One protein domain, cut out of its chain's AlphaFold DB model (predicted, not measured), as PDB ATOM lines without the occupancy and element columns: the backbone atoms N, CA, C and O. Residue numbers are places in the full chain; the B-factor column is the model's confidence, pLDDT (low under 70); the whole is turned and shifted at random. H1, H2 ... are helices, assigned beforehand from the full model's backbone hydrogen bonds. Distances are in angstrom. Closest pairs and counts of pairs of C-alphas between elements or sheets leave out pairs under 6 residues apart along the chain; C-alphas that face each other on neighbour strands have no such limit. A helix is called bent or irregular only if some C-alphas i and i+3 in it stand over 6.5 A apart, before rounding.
ATOM      1  N   ASP A 311      -0.602   9.545  78.968       94.75
ATOM      2  CA  ASP A 311      -1.266   9.616  77.659       94.75
ATOM      3  C   ASP A 311      -2.791   9.598  77.784       94.75
ATOM      4  O   ASP A 311      -3.478  10.420  77.175       94.75
ATOM      5  N   HIS A 312      -3.325   8.727  78.643       94.00
ATOM      6  CA  HIS A 312      -4.762   8.682  78.911       94.00
ATOM      7  C   HIS A 312      -5.238   9.989  79.581       94.00
ATOM      8  O   HIS A 312      -6.251  10.567  79.188       94.00
ATOM      9  N   ALA A 313      -4.494  10.519  80.559       95.25
ATOM     10  CA  ALA A 313      -4.837  11.788  81.210       95.25
ATOM     11  C   ALA A 313      -4.777  12.994  80.249       95.25
ATOM     12  O   ALA A 313      -5.597  13.914  80.365       95.25
ATOM     13  N   LEU A 314      -3.844  12.975  79.289       95.12
ATOM     14  CA  LEU A 314      -3.743  13.955  78.207       95.12
ATOM     15  C   LEU A 314      -4.966  13.888  77.293       95.12
ATOM     16  O   LEU A 314      -5.565  14.927  77.030       95.12
ATOM     17  N   GLU A 315      -5.378  12.691  76.875       93.19
ATOM     18  CA  GLU A 315      -6.559  12.480  76.028       93.19
ATOM     19  C   GLU A 315      -7.846  12.981  76.700       93.19
ATOM     20  O   GLU A 315      -8.650  13.687  76.085       93.19
ATOM     21  N   VAL A 316      -8.004  12.713  78.000       93.50
ATOM     22  CA  VAL A 316      -9.138  13.197  78.806       93.50
ATOM     23  C   VAL A 316      -9.095  14.722  79.028       93.50
ATOM     24  O   VAL A 316     -10.131  15.345  79.306       93.50
ATOM     25  N   GLY A 317      -7.921  15.348  78.889       94.31
ATOM     26  CA  GLY A 317      -7.733  16.800  78.910       94.31
ATOM     27  C   GLY A 317      -7.751  17.434  80.306       94.31
ATOM     28  O   GLY A 317      -8.216  18.568  80.465       94.31
ATOM     29  N   LYS A 318      -7.279  16.730  81.347       94.69
ATOM     30  CA  LYS A 318      -7.300  17.215  82.745       94.69
ATOM     31  C   LYS A 318      -5.914  17.589  83.279       94.69
ATOM     32  O   LYS A 318      -5.168  16.740  83.750       94.69
ATOM     33  N   CYS A 319      -5.618  18.896  83.299       95.25
ATOM     34  CA  CYS A 319      -4.301  19.451  83.678       95.25
ATOM     35  C   CYS A 319      -3.804  18.973  85.043       95.25
ATOM     36  O   CYS A 319      -2.654  18.569  85.159       95.25
ATOM     37  N   GLY A 320      -4.672  18.987  86.061       95.38
ATOM     38  CA  GLY A 320      -4.293  18.591  87.420       95.38
ATOM     39  C   GLY A 320      -3.788  17.150  87.503       95.38
ATOM     40  O   GLY A 320      -2.801  16.890  88.175       95.38
ATOM     41  N   MET A 321      -4.402  16.236  86.751       95.50
ATOM     42  CA  MET A 321      -4.005  14.827  86.746       95.50
ATOM     43  C   MET A 321      -2.702  14.603  85.987       95.50
ATOM     44  O   MET A 321      -1.882  13.807  86.421       95.50
ATOM     45  N   VAL A 322      -2.482  15.331  84.890       96.31
ATOM     46  CA  VAL A 322      -1.203  15.280  84.167       96.31
ATOM     47  C   VAL A 322      -0.076  15.799  85.061       96.31
ATOM     48  O   VAL A 322       0.939  15.132  85.194       96.31
ATOM     49  N   HIS A 323      -0.266  16.936  85.739       96.31
ATOM     50  CA  HIS A 323       0.725  17.446  86.694       96.31
ATOM     51  C   HIS A 323       1.004  16.469  87.837       96.31
ATOM     52  O   HIS A 323       2.168  16.268  88.169       96.31
ATOM     53  N   PHE A 324      -0.041  15.859  88.400       95.62
ATOM     54  CA  PHE A 324       0.100  14.839  89.433       95.62
ATOM     55  C   PHE A 324       0.927  13.647  88.931       95.62
ATOM     56  O   PHE A 324       1.952  13.323  89.514       95.62
ATOM     57  N   LEU A 325       0.558  13.055  87.792       95.19
ATOM     58  CA  LEU A 325       1.263  11.896  87.237       95.19
ATOM     59  C   LEU A 325       2.736  12.198  86.914       95.19
ATOM     60  O   LEU A 325       3.594  11.347  87.135       95.19
ATOM     61  N   LEU A 326       3.042  13.402  86.423       95.00
ATOM     62  CA  LEU A 326       4.425  13.832  86.190       95.00
ATOM     63  C   LEU A 326       5.208  14.008  87.500       95.00
ATOM     64  O   LEU A 326       6.393  13.685  87.542       95.00
ATOM     65  N   ALA A 327       4.564  14.495  88.567       94.50
ATOM     66  CA  ALA A 327       5.179  14.597  89.893       94.50
ATOM     67  C   ALA A 327       5.492  13.211  90.486       94.50
ATOM     68  O   ALA A 327       6.534  13.043  91.113       94.50
ATOM     69  N   GLU A 328       4.660  12.214  90.180       93.62
ATOM     70  CA  GLU A 328       4.870  10.793  90.503       93.62
ATOM     71  C   GLU A 328       5.892  10.095  89.578       93.62
ATOM     72  O   GLU A 328       6.003   8.868  89.548       93.62
ATOM     73  N   GLY A 329       6.645  10.860  88.778       93.81
ATOM     74  CA  GLY A 329       7.733  10.347  87.945       93.81
ATOM     75  C   GLY A 329       7.292   9.651  86.657       93.81
ATOM     76  O   GLY A 329       8.126   9.036  85.988       93.81
ATOM     77  N   GLN A 330       6.014   9.743  86.272       92.75
ATOM     78  CA  GLN A 330       5.595   9.276  84.952       92.75
ATOM     79  C   GLN A 330       6.233  10.126  83.853       92.75
ATOM     80  O   GLN A 330       6.372  11.340  83.977       92.75
ATOM     81  N   GLN A 331       6.600   9.478  82.751       93.75
ATOM     82  CA  GLN A 331       7.216  10.134  81.602       93.75
ATOM     83  C   GLN A 331       6.225  10.241  80.448       93.75
ATOM     84  O   GLN A 331       5.337   9.401  80.287       93.75
ATOM     85  N   PHE A 332       6.407  11.264  79.619       94.81
ATOM     86  CA  PHE A 332       5.736  11.329  78.329       94.81
ATOM     87  C   PHE A 332       6.265  10.243  77.395       94.81
ATOM     88  O   PHE A 332       7.454   9.923  77.393       94.81
ATOM     89  N   THR A 333       5.380   9.720  76.559       92.19
ATOM     90  CA  THR A 333       5.737   8.854  75.438       92.19
ATOM     91  C   THR A 333       5.853   9.696  74.164       92.19
ATOM     92  O   THR A 333       5.420  10.849  74.130       92.19
ATOM     93  N   GLY A 334       6.388   9.129  73.076       87.69
ATOM     94  CA  GLY A 334       6.395   9.806  71.765       87.69
ATOM     95  C   GLY A 334       4.994  10.189  71.261       87.69
ATOM     96  O   GLY A 334       4.854  11.117  70.468       87.69
ATOM     97  N   ARG A 335       3.949   9.535  71.790       91.75
ATOM     98  CA  ARG A 335       2.541   9.749  71.433       91.75
ATOM     99  C   ARG A 335       1.830  10.787  72.288       91.75
ATOM    100  O   ARG A 335       0.725  11.201  71.937       91.75
ATOM    101  N   SER A 336       2.432  11.249  73.381       94.38
ATOM    102  CA  SER A 336       1.797  12.202  74.297       94.38
ATOM    103  C   SER A 336       1.320  13.475  73.587       94.38
ATOM    104  O   SER A 336       0.227  13.975  73.862       94.38
ATOM    105  N   CYS A 337       2.078  13.969  72.602       93.19
ATOM    106  CA  CYS A 337       1.665  15.118  71.795       93.19
ATOM    107  C   CYS A 337       0.365  14.864  71.019       93.19
ATOM    108  O   CYS A 337      -0.499  15.740  70.985       93.19
ATOM    109  N   VAL A 338       0.191  13.672  70.445       92.69
ATOM    110  CA  VAL A 338      -1.017  13.285  69.698       92.69
ATOM    111  C   VAL A 338      -2.241  13.312  70.618       92.69
ATOM    112  O   VAL A 338      -3.256  13.922  70.280       92.69
ATOM    113  N   PHE A 339      -2.136  12.743  71.822       93.44
ATOM    114  CA  PHE A 339      -3.236  12.729  72.795       93.44
ATOM    115  C   PHE A 339      -3.607  14.131  73.299       93.44
ATOM    116  O   PHE A 339      -4.791  14.463  73.392       93.44
ATOM    117  N   ALA A 340      -2.623  15.002  73.536       93.69
ATOM    118  CA  ALA A 340      -2.902  16.399  73.866       93.69
ATOM    119  C   ALA A 340      -3.609  17.145  72.732       93.69
ATOM    120  O   ALA A 340      -4.525  17.928  72.997       93.69
ATOM    121  N   ILE A 341      -3.226  16.897  71.478       90.88
ATOM    122  CA  ILE A 341      -3.890  17.484  70.310       90.88
ATOM    123  C   ILE A 341      -5.340  17.001  70.222       90.88
ATOM    124  O   ILE A 341      -6.239  17.831  70.068       90.88
ATOM    125  N   ARG A 342      -5.582  15.694  70.399       90.75
ATOM    126  CA  ARG A 342      -6.931  15.096  70.420       90.75
ATOM    127  C   ARG A 342      -7.824  15.687  71.504       90.75
ATOM    128  O   ARG A 342      -9.005  15.925  71.255       90.75
ATOM    129  N   SER A 343      -7.259  15.998  72.670       91.44
ATOM    130  CA  SER A 343      -7.994  16.659  73.756       91.44
ATOM    131  C   SER A 343      -8.507  18.058  73.373       91.44
ATOM    132  O   SER A 343      -9.422  18.590  74.005       91.44
ATOM    133  N   GLY A 344      -7.901  18.692  72.359       91.38
ATOM    134  CA  GLY A 344      -8.218  20.050  71.916       91.38
ATOM    135  C   GLY A 344      -7.812  21.155  72.901       91.38
ATOM    136  O   GLY A 344      -8.148  22.323  72.676       91.38
ATOM    137  N   SER A 345      -7.105  20.816  73.985       90.94
ATOM    138  CA  SER A 345      -6.739  21.733  75.066       90.94
ATOM    139  C   SER A 345      -5.366  22.369  74.834       90.94
ATOM    140  O   SER A 345      -4.339  21.700  74.890       90.94
ATOM    141  N   ALA A 346      -5.324  23.692  74.645       90.31
ATOM    142  CA  ALA A 346      -4.059  24.429  74.528       90.31
ATOM    143  C   ALA A 346      -3.188  24.300  75.792       90.31
ATOM    144  O   ALA A 346      -1.975  24.164  75.688       90.31
ATOM    145  N   ALA A 347      -3.816  24.232  76.971       93.88
ATOM    146  CA  ALA A 347      -3.106  24.040  78.232       93.88
ATOM    147  C   ALA A 347      -2.359  22.695  78.286       93.88
ATOM    148  O   ALA A 347      -1.296  22.617  78.891       93.88
ATOM    149  N   MET A 348      -2.867  21.644  77.628       95.06
ATOM    150  CA  MET A 348      -2.152  20.361  77.536       95.06
ATOM    151  C   MET A 348      -0.859  20.494  76.737       95.06
ATOM    152  O   MET A 348       0.168  19.955  77.138       95.06
ATOM    153  N   LEU A 349      -0.896  21.244  75.630       92.50
ATOM    154  CA  LEU A 349       0.297  21.515  74.833       92.50
ATOM    155  C   LEU A 349       1.311  22.335  75.625       92.50
ATOM    156  O   LEU A 349       2.494  22.014  75.582       92.50
ATOM    157  N   ASP A 350       0.864  23.324  76.402       93.31
ATOM    158  CA  ASP A 350       1.750  24.106  77.272       93.31
ATOM    159  C   ASP A 350       2.415  23.223  78.346       93.31
ATOM    160  O   ASP A 350       3.610  23.364  78.606       93.31
ATOM    161  N   ILE A 351       1.681  22.264  78.928       95.56
ATOM    162  CA  ILE A 351       2.221  21.308  79.911       95.56
ATOM    163  C   ILE A 351       3.263  20.388  79.271       95.56
ATOM    164  O   ILE A 351       4.368  20.259  79.799       95.56
ATOM    165  N   ILE A 352       2.936  19.778  78.130       94.69
ATOM    166  CA  ILE A 352       3.863  18.947  77.345       94.69
ATOM    167  C   ILE A 352       5.120  19.745  76.990       94.69
ATOM    168  O   ILE A 352       6.238  19.239  77.095       94.69
ATOM    169  N   THR A 353       4.937  21.019  76.642       90.50
ATOM    170  CA  THR A 353       6.027  21.923  76.290       90.50
ATOM    171  C   THR A 353       6.959  22.199  77.446       90.50
ATOM    172  O   THR A 353       8.173  22.065  77.312       90.50
ATOM    173  N   ALA A 354       6.388  22.605  78.575       94.44
ATOM    174  CA  ALA A 354       7.146  23.004  79.748       94.44
ATOM    175  C   ALA A 354       7.986  21.851  80.317       94.44
ATOM    176  O   ALA A 354       9.002  22.098  80.960       94.44
ATOM    177  N   ASN A 355       7.580  20.609  80.053       95.06
ATOM    178  CA  ASN A 355       8.222  19.405  80.567       95.06
ATOM    179  C   ASN A 355       9.038  18.640  79.505       95.06
ATOM    180  O   ASN A 355       9.504  17.537  79.776       95.06
ATOM    181  N   GLY A 356       9.234  19.213  78.309       93.06
ATOM    182  CA  GLY A 356      10.159  18.679  77.303       93.06
ATOM    183  C   GLY A 356       9.766  17.320  76.715       93.06
ATOM    184  O   GLY A 356      10.646  16.503  76.452       93.06
ATOM    185  N   ALA A 357       8.470  17.060  76.522       91.50
ATOM    186  CA  ALA A 357       8.016  15.802  75.932       91.50
ATOM    187  C   ALA A 357       8.596  15.584  74.514       91.50
ATOM    188  O   ALA A 357       8.676  16.541  73.733       91.50
ATOM    189  N   PRO A 358       8.960  14.341  74.145       88.25
ATOM    190  CA  PRO A 358       9.382  14.025  72.787       88.25
ATOM    191  C   PRO A 358       8.214  14.209  71.810       88.25
ATOM    192  O   PRO A 358       7.111  13.725  72.052       88.25
ATOM    193  N   ILE A 359       8.471  14.904  70.701       86.69
ATOM    194  CA  ILE A 359       7.480  15.156  69.651       86.69
ATOM    195  C   ILE A 359       7.836  14.301  68.445       86.69
ATOM    196  O   ILE A 359       8.864  14.535  67.804       86.69
ATOM    197  N   ASP A 360       6.956  13.372  68.094       88.56
ATOM    198  CA  ASP A 360       6.961  12.786  66.762       88.56
ATOM    199  C   ASP A 360       6.126  13.670  65.821       88.56
ATOM    200  O   ASP A 360       4.896  13.713  65.888       88.56
ATOM    201  N   PHE A 361       6.805  14.457  64.981       83.06
ATOM    202  CA  PHE A 361       6.137  15.383  64.064       83.06
ATOM    203  C   PHE A 361       5.323  14.667  62.987       83.06
ATOM    204  O   PHE A 361       4.343  15.250  62.521       83.06
ATOM    205  N   ASP A 362       5.705  13.449  62.601       84.62
ATOM    206  CA  ASP A 362       5.006  12.706  61.557       84.62
ATOM    207  C   ASP A 362       3.671  12.181  62.107       84.62
ATOM    208  O   ASP A 362       2.625  12.441  61.509       84.62
ATOM    209  N   GLU A 363       3.665  11.587  63.308       84.94
ATOM    210  CA  GLU A 363       2.418  11.166  63.973       84.94
ATOM    211  C   GLU A 363       1.499  12.364  64.289       84.94
ATOM    212  O   GLU A 363       0.281  12.298  64.103       84.94
ATOM    213  N   VAL A 364       2.068  13.494  64.728       85.81
ATOM    214  CA  VAL A 364       1.309  14.734  64.961       85.81
ATOM    215  C   VAL A 364       0.670  15.244  63.668       85.81
ATOM    216  O   VAL A 364      -0.479  15.691  63.685       85.81
ATOM    217  N   LEU A 365       1.391  15.197  62.546       82.25
ATOM    218  CA  LEU A 365       0.881  15.658  61.260       82.25
ATOM    219  C   LEU A 365      -0.233  14.747  60.738       82.25
ATOM    220  O   LEU A 365      -1.254  15.258  60.273       82.25
ATOM    221  N   ASP A 366      -0.072  13.431  60.860       83.12
ATOM    222  CA  ASP A 366      -1.091  12.457  60.472       83.12
ATOM    223  C   ASP A 366      -2.384  12.648  61.275       83.12
ATOM    224  O   ASP A 366      -3.474  12.674  60.697       83.12
ATOM    225  N   GLU A 367      -2.280  12.896  62.584       84.25
ATOM    226  CA  GLU A 367      -3.447  13.184  63.422       84.25
ATOM    227  C   GLU A 367      -4.124  14.506  63.032       84.25
ATOM    228  O   GLU A 367      -5.351  14.598  62.965       84.25
ATOM    229  N   ILE A 368      -3.332  15.536  62.722       81.06
ATOM    230  CA  ILE A 368      -3.845  16.828  62.256       81.06
ATOM    231  C   ILE A 368      -4.600  16.683  60.932       81.06
ATOM    232  O   ILE A 368      -5.608  17.359  60.724       81.06
ATOM    233  N   ILE A 369      -4.109  15.828  60.034       78.06
ATOM    234  CA  ILE A 369      -4.739  15.552  58.740       78.06
ATOM    235  C   ILE A 369      -6.016  14.721  58.922       78.06
ATOM    236  O   ILE A 369      -6.986  14.934  58.194       78.06
ATOM    237  N   ALA A 370      -6.031  13.793  59.882       78.62
ATOM    238  CA  ALA A 370      -7.183  12.945  60.176       78.62
ATOM    239  C   ALA A 370      -8.300  13.671  60.953       78.62
ATOM    240  O   ALA A 370      -9.473  13.305  60.836       78.62
ATOM    241  N   GLY A 371      -7.958  14.683  61.755       71.62
ATOM    242  CA  GLY A 371      -8.881  15.354  62.667       71.62
ATOM    243  C   GLY A 371      -9.632  16.550  62.066       71.62
ATOM    244  O   GLY A 371      -9.076  17.632  61.903       71.62
ATOM    245  N   ASP A 372     -10.953  16.429  61.904       60.53
ATOM    246  CA  ASP A 372     -11.857  17.516  61.459       60.53
ATOM    247  C   ASP A 372     -12.021  18.685  62.475       60.53
ATOM    248  O   ASP A 372     -12.824  19.595  62.258       60.53
ATOM    249  N   ARG A 373     -11.327  18.677  63.629       56.06
ATOM    250  CA  ARG A 373     -11.643  19.554  64.784       56.06
ATOM    251  C   ARG A 373     -10.443  20.144  65.530       56.06
ATOM    252  O   ARG A 373     -10.449  20.212  66.758       56.06
ATOM    253  N   LEU A 374      -9.434  20.646  64.828       71.25
ATOM    254  CA  LEU A 374      -8.388  21.421  65.502       71.25
ATOM    255  C   LEU A 374      -8.866  22.838  65.812       71.25
ATOM    256  O   LEU A 374      -9.247  23.602  64.922       71.25
ATOM    257  N   SER A 375      -8.811  23.213  67.089       77.25
ATOM    258  CA  SER A 375      -9.035  24.601  67.480       77.25
ATOM    259  C   SER A 375      -7.893  25.481  66.961       77.25
ATOM    260  O   SER A 375      -6.729  25.077  66.923       77.25
ATOM    261  N   LEU A 376      -8.197  26.733  66.601       73.25
ATOM    262  CA  LEU A 376      -7.177  27.704  66.185       73.25
ATOM    263  C   LEU A 376      -6.091  27.896  67.264       73.25
ATOM    264  O   LEU A 376      -4.956  28.235  66.938       73.25
ATOM    265  N   ALA A 377      -6.432  27.682  68.539       74.12
ATOM    266  CA  ALA A 377      -5.487  27.735  69.649       74.12
ATOM    267  C   ALA A 377      -4.445  26.607  69.571       74.12
ATOM    268  O   ALA A 377      -3.260  26.883  69.720       74.12
ATOM    269  N   VAL A 378      -4.866  25.379  69.247       76.69
ATOM    270  CA  VAL A 378      -3.970  24.227  69.059       76.69
ATOM    271  C   VAL A 378      -3.031  24.453  67.875       76.69
ATOM    272  O   VAL A 378      -1.820  24.309  68.019       76.69
ATOM    273  N   VAL A 379      -3.553  24.911  66.732       78.38
ATOM    274  CA  VAL A 379      -2.708  25.179  65.555       78.38
ATOM    275  C   VAL A 379      -1.726  26.324  65.821       78.38
ATOM    276  O   VAL A 379      -0.574  26.249  65.406       78.38
ATOM    277  N   LYS A 380      -2.136  27.372  66.549       77.38
ATOM    278  CA  LYS A 380      -1.224  28.449  66.973       77.38
ATOM    279  C   LYS A 380      -0.146  27.953  67.934       77.38
ATOM    280  O   LYS A 380       1.001  28.366  67.791       77.38
ATOM    281  N   GLY A 381      -0.505  27.082  68.879       76.62
ATOM    282  CA  GLY A 381       0.445  26.441  69.787       76.62
ATOM    283  C   GLY A 381       1.513  25.679  69.005       76.62
ATOM    284  O   GLY A 381       2.693  25.999  69.113       76.62
ATOM    285  N   LEU A 382       1.087  24.781  68.113       78.56
ATOM    286  CA  LEU A 382       1.972  24.002  67.236       78.56
ATOM    287  C   LEU A 382       2.819  24.881  66.305       78.56
ATOM    288  O   LEU A 382       4.003  24.615  66.089       78.56
ATOM    289  N   TRP A 383       2.243  25.964  65.778       80.75
ATOM    290  CA  TRP A 383       2.963  26.915  64.936       80.75
ATOM    291  C   TRP A 383       4.094  27.610  65.697       80.75
ATOM    292  O   TRP A 383       5.215  27.697  65.199       80.75
ATOM    293  N   ASN A 384       3.829  28.075  66.918       77.88
ATOM    294  CA  ASN A 384       4.852  28.695  67.762       77.88
ATOM    295  C   ASN A 384       5.940  27.694  68.175       77.88
ATOM    296  O   ASN A 384       7.082  28.087  68.402       77.88
ATOM    297  N   TRP A 385       5.583  26.413  68.225       72.19
ATOM    298  CA  TRP A 385       6.460  25.296  68.542       72.19
ATOM    299  C   TRP A 385       7.399  24.867  67.423       72.19
ATOM    300  O   TRP A 385       8.525  24.450  67.680       72.19
ATOM    301  N   SER A 386       6.963  24.997  66.175       77.19
ATOM    302  CA  SER A 386       7.805  24.674  65.028       77.19
ATOM    303  C   SER A 386       9.041  25.589  64.963       77.19
ATOM    304  O   SER A 386       8.956  26.808  64.747       77.19
ATOM    305  N   SER A 387      10.214  24.988  65.162       74.12
ATOM    306  CA  SER A 387      11.508  25.678  65.173       74.12
ATOM    307  C   SER A 387      12.081  25.847  63.765       74.12
ATOM    308  O   SER A 387      12.870  26.760  63.524       74.12
ATOM    309  N   THR A 388      11.642  25.017  62.813       82.62
ATOM    310  CA  THR A 388      12.115  25.038  61.425       82.62
ATOM    311  C   THR A 388      11.067  25.581  60.456       82.62
ATOM    312  O   THR A 388       9.854  25.460  60.649       82.62
ATOM    313  N   SER A 389      11.537  26.170  59.354       70.88
ATOM    314  CA  SER A 389      10.670  26.611  58.258       70.88
ATOM    315  C   SER A 389       9.947  25.450  57.573       70.88
ATOM    316  O   SER A 389       8.848  25.643  57.065       70.88
ATOM    317  N   GLU A 390      10.533  24.250  57.562       73.94
ATOM    318  CA  GLU A 390       9.915  23.054  56.979       73.94
ATOM    319  C   GLU A 390       8.695  22.603  57.787       73.94
ATOM    320  O   GLU A 390       7.619  22.442  57.213       73.94
ATOM    321  N   GLN A 391       8.814  22.531  59.118       77.81
ATOM    322  CA  GLN A 391       7.687  22.234  60.012       77.81
ATOM    323  C   GLN A 391       6.570  23.283  59.892       77.81
ATOM    324  O   GLN A 391       5.395  22.935  59.788       77.81
ATOM    325  N   ARG A 392       6.919  24.578  59.818       79.69
ATOM    326  CA  ARG A 392       5.935  25.656  59.582       79.69
ATOM    327  C   ARG A 392       5.210  25.489  58.254       79.69
ATOM    328  O   ARG A 392       3.992  25.631  58.187       79.69
ATOM    329  N   ASN A 393       5.942  25.165  57.192       76.12
ATOM    330  CA  ASN A 393       5.354  24.965  55.872       76.12
ATOM    331  C   ASN A 393       4.427  23.742  55.829       76.12
ATOM    332  O   ASN A 393       3.416  23.792  55.128       76.12
ATOM    333  N   ALA A 394       4.721  22.691  56.600       73.69
ATOM    334  CA  ALA A 394       3.843  21.532  56.748       73.69
ATOM    335  C   ALA A 394       2.532  21.871  57.488       73.69
ATOM    336  O   ALA A 394       1.472  21.391  57.098       73.69
ATOM    337  N   LEU A 395       2.577  22.757  58.493       73.50
ATOM    338  CA  LEU A 395       1.401  23.192  59.268       73.50
ATOM    339  C   LEU A 395       0.544  24.265  58.563       73.50
ATOM    340  O   LEU A 395      -0.606  24.506  58.946       73.50
ATOM    341  N   LEU A 396       1.083  24.923  57.532       72.62
ATOM    342  CA  LEU A 396       0.451  26.058  56.854       72.62
ATOM    343  C   LEU A 396      -0.927  25.741  56.229       72.62
ATOM    344  O   LEU A 396      -1.831  26.568  56.384       72.62
ATOM    345  N   PRO A 397      -1.156  24.593  55.556       70.50
ATOM    346  CA  PRO A 397      -2.471  24.261  55.003       70.50
ATOM    347  C   PRO A 397      -3.561  24.168  56.079       70.50
ATOM    348  O   PRO A 397      -4.643  24.733  55.903       70.50
ATOM    349  N   SER A 398      -3.257  23.535  57.216       63.22
ATOM    350  CA  SER A 398      -4.180  23.401  58.348       63.22
ATOM    351  C   SER A 398      -4.458  24.754  59.003       63.22
ATOM    352  O   SER A 398      -5.615  25.088  59.252       63.22
TER     353      SER A 398
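AT A GLANCE: This is residues 311 to 398 of the 785 residues of an uncharacterized protein of Tribonema minus (UniProt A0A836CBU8). Seven short helices stack as a two-layered slab, with H1, H3 and H5 in one row, H2, H4 and H6 in the other, and H7 at the end, packed on H5 and H6. The helices lie across the slab's long axis; H1, H3, H5 and H7 run one way, H2, H4 and H6 the other. The printed part has 88 residues, H1 to H7 in order along it, and no named strand: the class is all helix, with mostly aligned packing. It is compact, with a radius of gyration of the C-alphas of 12.4 A, and elongated, spanning 38 by 24 by 18 A.

HOW THE PARTS SIT: H1, residues 311 to 316, and H2, residues 319 to 327, only just touch, and only at the corner by their link, with 3 pairs of C-alphas within 8 A, the closest Ala 313 and Val 322 at 5.8 A. H3, residues 336 to 343, touches H1 at a shallow tilt of 12 degrees, the same way; their closest C-alphas, of Glu 315 and Phe 339, are 4.6 A apart. H4, residues 346 to 354, forms a helical hairpin with H3, the closest C-alphas being Ala 340 and Met 348 at 5.5 A. H5, residues 361 to 370, touches H3, closest at C-alphas 338 and 364, 5.5 A. H6, residues 376 to 385, touches H4, closest at C-alphas 346 and 378, 5.5 A. H7, residues 389 to 398, forms a helical hairpin with H6, at 8 degrees, and touches H5. H5 and H6 are apart. In H1 to H6 every O i to N i+4 pair is within hydrogen-bond range; in H7 4 of 6 are.

IN THESE COORDINATES: H1 begins at C-alpha 311, (-1.266, 9.616, 77.659), and H7 ends at C-alpha 398, (-4.180, 23.401, 58.348). From first to last C-alpha H5 measures 14.1 A, H6 14.0 A and H7 15.2 A. H7 is irregular: C-alphas 394 and 397 are 7.1 A apart.

THE WHOLE: The C-alphas farthest apart, of Glu 328 and Pro 397, are 38.7 A from each other. The printed part has no cut and no long link. Its mean pLDDT is 85.8; residues 372, 373 and 398 are under 70.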